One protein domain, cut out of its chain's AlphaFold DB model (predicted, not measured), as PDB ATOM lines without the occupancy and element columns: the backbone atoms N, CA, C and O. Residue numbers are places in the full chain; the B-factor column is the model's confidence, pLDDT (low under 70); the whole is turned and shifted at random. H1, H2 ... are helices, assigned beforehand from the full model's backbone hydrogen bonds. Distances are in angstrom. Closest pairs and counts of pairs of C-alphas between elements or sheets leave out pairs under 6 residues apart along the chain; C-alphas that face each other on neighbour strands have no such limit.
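What this domain is: This is residues 178 to 232 of the 233 residues of an uncharacterized protein of Absidia glauca (UniProt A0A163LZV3). A helical hairpin of two unequal helices: short H1 lies side by side with part of long H2, an unnamed loop joins them at one end, and residues 226 to 232 stick out at the other. The printed part has 55 residues with two named helices, H1 then H2, and no named strand, in the class all helix. It is a loose rod, with a radius of gyration of the C-alphas of 14.0 A and spans of 49 by 18 by 14 A.

Where its parts are: H1 is residues 178 to 188, from C-alpha 178 at (133.916, 172.422, 170.272). H2 is residues 207 to 231, 36.9 A long, ending with C-alpha 231 at (150.993, 170.491, 173.293).

How they stand to each other: H1 and H2 touch, H2 with residues 214 to 221 alone; the closest C-alphas, of Leu 184 and Leu 214, are 7.5 A apart. They run opposite ways at a shallow tilt of 16 degrees. Every O i to N i+4 pair is within hydrogen-bond range in H1 and H2.

The domain as a whole: The C-alphas farthest apart, of Arg 200 and Asp 232, are 49.0 A apart. The link from H1 to H2, residues 189 to 206, is long. The printed part has no cut. Residues 178 to 179 and 227 to 232 have pLDDT under 70.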
ATOM      1  N   GLU A 178     135.322 172.453 169.877       67.81
ATOM      2  CA  GLU A 178     133.916 172.422 170.272       67.81
ATOM      3  C   GLU A 178     132.996 173.215 169.326       67.81
ATOM      4  O   GLU A 178     131.893 172.754 169.027       67.81
ATOM      5  N   LEU A 179     133.412 174.373 168.797       69.69
ATOM      6  CA  LEU A 179     132.567 175.169 167.897       69.69
ATOM      7  C   LEU A 179     132.423 174.506 166.522       69.69
ATOM      8  O   LEU A 179     131.329 174.491 165.946       69.69
ATOM      9  N   TYR A 180     133.503 173.922 165.999       76.38
ATOM     10  CA  TYR A 180     133.437 173.117 164.781       76.38
ATOM     11  C   TYR A 180     132.576 171.873 164.997       76.38
ATOM     12  O   TYR A 180     131.748 171.556 164.143       76.38
ATOM     13  N   GLN A 181     132.665 171.232 166.165       79.00
ATOM     14  CA  GLN A 181     131.777 170.122 166.512       79.00
ATOM     15  C   GLN A 181     130.308 170.531 166.552       79.00
ATOM     16  O   GLN A 181     129.467 169.820 166.003       79.00
ATOM     17  N   MET A 182     129.976 171.687 167.133       79.12
ATOM     18  CA  MET A 182     128.602 172.200 167.125       79.12
ATOM     19  C   MET A 182     128.094 172.448 165.697       79.12
ATOM     20  O   MET A 182     126.944 172.126 165.387       79.12
ATOM     21  N   LYS A 183     128.941 172.977 164.804       80.62
ATOM     22  CA  LYS A 183     128.586 173.189 163.391       80.62
ATOM     23  C   LYS A 183     128.392 171.870 162.646       80.62
ATOM     24  O   LYS A 183     127.363 171.711 161.988       80.62
ATOM     25  N   LEU A 184     129.310 170.917 162.781       86.69
ATOM     26  CA  LEU A 184     129.181 169.598 162.158       86.69
ATOM     27  C   LEU A 184     127.948 168.853 162.681       86.69
ATOM     28  O   LEU A 184     127.199 168.287 161.886       86.69
ATOM     29  N   ALA A 185     127.650 168.951 163.980       85.38
ATOM     30  CA  ALA A 185     126.433 168.395 164.567       85.38
ATOM     31  C   ALA A 185     125.164 169.049 163.997       85.38
ATOM     32  O   ALA A 185     124.173 168.368 163.737       85.38
ATOM     33  N   SER A 186     125.175 170.366 163.754       85.56
ATOM     34  CA  SER A 186     124.046 171.058 163.118       85.56
ATOM     35  C   SER A 186     123.793 170.578 161.684       85.56
ATOM     36  O   SER A 186     122.637 170.439 161.291       85.56
ATOM     37  N   ILE A 187     124.857 170.262 160.937       86.88
ATOM     38  CA  ILE A 187     124.779 169.698 159.585       86.88
ATOM     39  C   ILE A 187     124.298 168.243 159.646       86.88
ATOM     40  O   ILE A 187     123.425 167.855 158.873       86.88
ATOM     41  N   GLU A 188     124.794 167.454 160.600       86.88
ATOM     42  CA  GLU A 188     124.362 166.068 160.815       86.88
ATOM     43  C   GLU A 188     122.863 165.993 161.149       86.88
ATOM     44  O   GLU A 188     122.152 165.144 160.619       86.88
ATOM     45  N   ASN A 189     122.341 166.954 161.920       87.75
ATOM     46  CA  ASN A 189     120.909 167.065 162.230       87.75
ATOM     47  C   ASN A 189     120.017 167.344 161.005       87.75
ATOM     48  O   ASN A 189     118.797 167.181 161.088       87.75
ATOM     49  N   LEU A 190     120.585 167.763 159.869       86.62
ATOM     50  CA  LEU A 190     119.843 167.890 158.611       86.62
ATOM     51  C   LEU A 190     119.640 166.535 157.919       86.62
ATOM     52  O   LEU A 190     118.787 166.424 157.033       86.62
ATOM     53  N   ARG A 191     120.397 165.500 158.309       87.75
ATOM     54  CA  ARG A 191     120.249 164.149 157.768       87.75
ATOM     55  C   ARG A 191     119.051 163.457 158.410       87.75
ATOM     56  O   ARG A 191     118.823 163.528 159.614       87.75
ATOM     57  N   LYS A 192     118.300 162.722 157.596       85.19
ATOM     58  CA  LYS A 192     117.257 161.792 158.041       85.19
ATOM     59  C   LYS A 192     117.688 160.388 157.657       85.19
ATOM     60  O   LYS A 192     118.028 160.152 156.500       85.19
ATOM     61  N   ASP A 193     117.746 159.488 158.635       82.75
ATOM     62  CA  ASP A 193     118.237 158.114 158.456       82.75
ATOM     63  C   ASP A 193     119.617 158.053 157.762       82.75
ATOM     64  O   ASP A 193     119.866 157.236 156.873       82.75
ATOM     65  N   GLY A 194     120.510 158.982 158.127       82.56
ATOM     66  CA  GLY A 194     121.856 159.089 157.558       82.56
ATOM     67  C   GLY A 194     121.916 159.680 156.143       82.56
ATOM     68  O   GLY A 194     122.963 159.606 155.498       82.56
ATOM     69  N   LYS A 195     120.839 160.287 155.629       86.00
ATOM     70  CA  LYS A 195     120.782 160.849 154.269       86.00
ATOM     71  C   LYS A 195     120.335 162.306 154.265       86.00
ATOM     72  O   LYS A 195     119.441 162.666 155.025       86.00
ATOM     73  N   PHE A 196     120.912 163.137 153.395       89.56
ATOM     74  CA  PHE A 196     120.333 164.449 153.113       89.56
ATOM     75  C   PHE A 196     119.191 164.252 152.124       89.56
ATOM     76  O   PHE A 196     119.293 163.440 151.205       89.56
ATOM     77  N   LEU A 197     118.090 164.958 152.350       89.69
ATOM     78  CA  LEU A 197     116.911 164.895 151.498       89.69
ATOM     79  C   LEU A 197     116.626 166.289 150.950       89.69
ATOM     80  O   LEU A 197     116.780 167.283 151.663       89.69
ATOM     81  N   ASP A 198     116.203 166.359 149.694       87.38
ATOM     82  CA  ASP A 198     115.755 167.606 149.090       87.38
ATOM     83  C   ASP A 198     114.339 168.004 149.565       87.38
ATOM     84  O   ASP A 198     113.712 167.342 150.398       87.38
ATOM     85  N   ALA A 199     113.796 169.096 149.018       88.25
ATOM     86  CA  ALA A 199     112.455 169.579 149.363       88.25
ATOM     87  C   ALA A 199     111.316 168.588 149.031       88.25
ATOM     88  O   ALA A 199     110.192 168.779 149.497       88.25
ATOM     89  N   ARG A 200     111.578 167.558 148.215       87.12
ATOM     90  CA  ARG A 200     110.621 166.513 147.822       87.12
ATOM     91  C   ARG A 200     110.771 165.240 148.657       87.12
ATOM     92  O   ARG A 200     109.884 164.395 148.608       87.12
ATOM     93  N   GLY A 201     111.824 165.143 149.471       86.56
ATOM     94  CA  GLY A 201     112.128 163.963 150.278       86.56
ATOM     95  C   GLY A 201     112.981 162.926 149.547       86.56
ATOM     96  O   GLY A 201     113.138 161.820 150.064       86.56
ATOM     97  N   ASP A 202     113.532 163.272 148.383       89.75
ATOM     98  CA  ASP A 202     114.389 162.397 147.586       89.75
ATOM     99  C   ASP A 202     115.873 162.631 147.918       89.75
ATOM    100  O   ASP A 202     116.259 163.688 148.422       89.75
ATOM    101  N   ILE A 203     116.720 161.632 147.639       90.25
ATOM    102  CA  ILE A 203     118.175 161.755 147.805       90.25
ATOM    103  C   ILE A 203     118.719 162.616 146.654       90.25
ATOM    104  O   ILE A 203     118.611 162.195 145.497       90.25
ATOM    105  N   PRO A 204     119.325 163.783 146.934       90.38
ATOM    106  CA  PRO A 204     119.846 164.654 145.896       90.38
ATOM    107  C   PRO A 204     121.099 164.063 145.236       90.38
ATOM    108  O   PRO A 204     121.881 163.320 145.840       90.38
ATOM    109  N   GLU A 205     121.317 164.440 143.978       88.00
ATOM    110  CA  GLU A 205     122.563 164.156 143.271       88.00
ATOM    111  C   GLU A 205     123.733 164.838 144.003       88.00
ATOM    112  O   GLU A 205     123.649 166.007 144.371       88.00
ATOM    113  N   GLY A 206     124.811 164.093 144.269       87.81
ATOM    114  CA  GLY A 206     125.943 164.579 145.072       87.81
ATOM    115  C   GLY A 206     125.909 164.204 146.560       87.81
ATOM    116  O   GLY A 206     126.883 164.473 147.256       87.81
ATOM    117  N   GLN A 207     124.874 163.497 147.041       90.00
ATOM    118  CA  GLN A 207     124.789 162.976 148.420       90.00
ATOM    119  C   GLN A 207     126.085 162.307 148.900       90.00
ATOM    120  O   GLN A 207     126.531 162.550 150.018       90.00
ATOM    121  N   ALA A 208     126.676 161.444 148.069       87.94
ATOM    122  CA  ALA A 208     127.877 160.694 148.432       87.94
ATOM    123  C   ALA A 208     129.085 161.612 148.671       87.94
ATOM    124  O   ALA A 208     129.867 161.356 149.580       87.94
ATOM    125  N   LEU A 209     129.203 162.694 147.894       89.81
ATOM    126  CA  LEU A 209     130.257 163.687 148.071       89.81
ATOM    127  C   LEU A 209     130.056 164.449 149.382       89.81
ATOM    128  O   LEU A 209     130.984 164.544 150.168       89.81
ATOM    129  N   CYS A 210     128.833 164.916 149.655       88.06
ATOM    130  CA  CYS A 210     128.529 165.632 150.895       88.06
ATOM    131  C   CYS A 210     128.766 164.778 152.148       88.06
ATOM    132  O   CYS A 210     129.271 165.294 153.138       88.06
ATOM    133  N   VAL A 211     128.404 163.490 152.118       88.88
ATOM    134  CA  VAL A 211     128.660 162.575 153.244       88.88
ATOM    135  C   VAL A 211     130.155 162.349 153.432       88.88
ATOM    136  O   VAL A 211     130.623 162.447 154.558       88.88
ATOM    137  N   ASN A 212     130.898 162.112 152.348       90.94
ATOM    138  CA  ASN A 212     132.343 161.908 152.424       90.94
ATOM    139  C   ASN A 212     133.054 163.155 152.978       90.94
ATOM    140  O   ASN A 212     133.772 163.067 153.964       90.94
ATOM    141  N   THR A 213     132.751 164.343 152.450       89.31
ATOM    142  CA  THR A 213     133.315 165.595 152.976       89.31
ATOM    143  C   THR A 213     132.952 165.820 154.448       89.31
ATOM    144  O   THR A 213     133.767 166.333 155.206       89.31
ATOM    145  N   LEU A 214     131.750 165.428 154.884       89.56
ATOM    146  CA  LEU A 214     131.369 165.530 156.293       89.56
ATOM    147  C   LEU A 214     132.178 164.572 157.180       89.56
ATOM    148  O   LEU A 214     132.593 164.967 158.267       89.56
ATOM    149  N   GLU A 215     132.421 163.343 156.720       90.00
ATOM    150  CA  GLU A 215     133.294 162.370 157.391       90.00
ATOM    151  C   GLU A 215     134.739 162.884 157.476       90.00
ATOM    152  O   GLU A 215     135.322 162.867 158.559       90.00
ATOM    153  N   GLU A 216     135.280 163.432 156.383       91.69
ATOM    154  CA  GLU A 216     136.602 164.075 156.351       91.69
ATOM    155  C   GLU A 216     136.691 165.230 157.362       91.69
ATOM    156  O   GLU A 216     137.674 165.340 158.095       91.69
ATOM    157  N   CYS A 217     135.652 166.067 157.470       89.69
ATOM    158  CA  CYS A 217     135.615 167.129 158.474       89.69
ATOM    159  C   CYS A 217     135.639 166.581 159.909       89.69
ATOM    160  O   CYS A 217     136.334 167.145 160.749       89.69
ATOM    161  N   TYR A 218     134.909 165.503 160.210       89.38
ATOM    162  CA  TYR A 218     134.959 164.880 161.538       89.38
ATOM    163  C   TYR A 218     136.327 164.260 161.840       89.38
ATOM    164  O   TYR A 218     136.783 164.355 162.978       89.38
ATOM    165  N   GLN A 219     136.995 163.683 160.841       89.75
ATOM    166  CA  GLN A 219     138.344 163.150 161.008       89.75
ATOM    167  C   GLN A 219     139.354 164.265 161.313       89.75
ATOM    168  O   GLN A 219     140.098 164.160 162.283       89.75
ATOM    169  N   LEU A 220     139.330 165.367 160.555       86.12
ATOM    170  CA  LEU A 220     140.191 166.528 160.816       86.12
ATOM    171  C   LEU A 220     139.958 167.107 162.219       86.12
ATOM    172  O   LEU A 220     140.895 167.542 162.879       86.12
ATOM    173  N   MET A 221     138.714 167.078 162.700       84.00
ATOM    174  CA  MET A 221     138.378 167.501 164.060       84.00
ATOM    175  C   MET A 221     138.953 166.599 165.149       84.00
ATOM    176  O   MET A 221     139.288 167.083 166.229       84.00
ATOM    177  N   GLU A 222     139.025 165.297 164.896       84.50
ATOM    178  CA  GLU A 222     139.639 164.343 165.816       84.50
ATOM    179  C   GLU A 222     141.164 164.501 165.834       84.50
ATOM    180  O   GLU A 222     141.760 164.494 166.907       84.50
ATOM    181  N   GLU A 223     141.774 164.739 164.671       84.44
ATOM    182  CA  GLU A 223     143.204 165.038 164.540       84.44
ATOM    183  C   GLU A 223     143.583 166.336 165.272       84.44
ATOM    184  O   GLU A 223     144.530 166.331 166.053       84.44
ATOM    185  N   LEU A 224     142.803 167.416 165.108       78.12
ATOM    186  CA  LEU A 224     143.023 168.689 165.813       78.12
ATOM    187  C   LEU A 224     142.937 168.551 167.340       78.12
ATOM    188  O   LEU A 224     143.716 169.155 168.067       78.12
ATOM    189  N   ARG A 225     142.018 167.720 167.846       73.88
ATOM    190  CA  ARG A 225     141.929 167.456 169.290       73.88
ATOM    191  C   ARG A 225     143.139 166.713 169.833       73.88
ATOM    192  O   ARG A 225     143.568 166.990 170.944       73.88
ATOM    193  N   GLN A 226     143.671 165.770 169.061       75.50
ATOM    194  CA  GLN A 226     144.859 165.022 169.465       75.50
ATOM    195  C   GLN A 226     146.099 165.920 169.507       75.50
ATOM    196  O   GLN A 226     146.928 165.740 170.390       75.50
ATOM    197  N   THR A 227     146.215 166.898 168.601       67.75
ATOM    198  CA  THR A 227     147.327 167.860 168.623       67.75
ATOM    199  C   THR A 227     147.242 168.830 169.799       67.75
ATOM    200  O   THR A 227     148.264 169.089 170.426       67.75
ATOM    201  N   ASP A 228     146.040 169.301 170.151       61.03
ATOM    202  CA  ASP A 228     145.852 170.187 171.311       61.03
ATOM    203  C   ASP A 228     146.190 169.470 172.638       61.03
ATOM    204  O   ASP A 228     146.797 170.064 173.524       61.03
ATOM    205  N   ASP A 229     145.868 168.174 172.762       57.47
ATOM    206  CA  ASP A 229     146.191 167.359 173.947       57.47
ATOM    207  C   ASP A 229     147.702 167.036 174.077       57.47
ATOM    208  O   ASP A 229     148.179 166.743 175.177       57.47
ATOM    209  N   GLU A 230     148.464 167.053 172.974       55.38
ATOM    210  CA  GLU A 230     149.912 166.782 172.962       55.38
ATOM    211  C   GLU A 230     150.765 168.018 173.300       55.38
ATOM    212  O   GLU A 230     151.850 167.860 173.864       55.38
ATOM    213  N   ASP A 231     150.283 169.231 173.012       50.31
ATOM    214  CA  ASP A 231     150.993 170.491 173.293       50.31
ATOM    215  C   ASP A 231     150.884 170.948 174.772       50.31
ATOM    216  O   ASP A 231     151.642 171.819 175.211       50.31
ATOM    217  N   ASP A 232     150.004 170.321 175.565       46.19
ATOM    218  CA  ASP A 232     149.774 170.593 176.997       46.19
ATOM    219  C   ASP A 232     150.543 169.647 177.971       46.19
ATOM    220  O   ASP A 232     150.322 169.694 179.191       46.19
TER     221      ASP A 232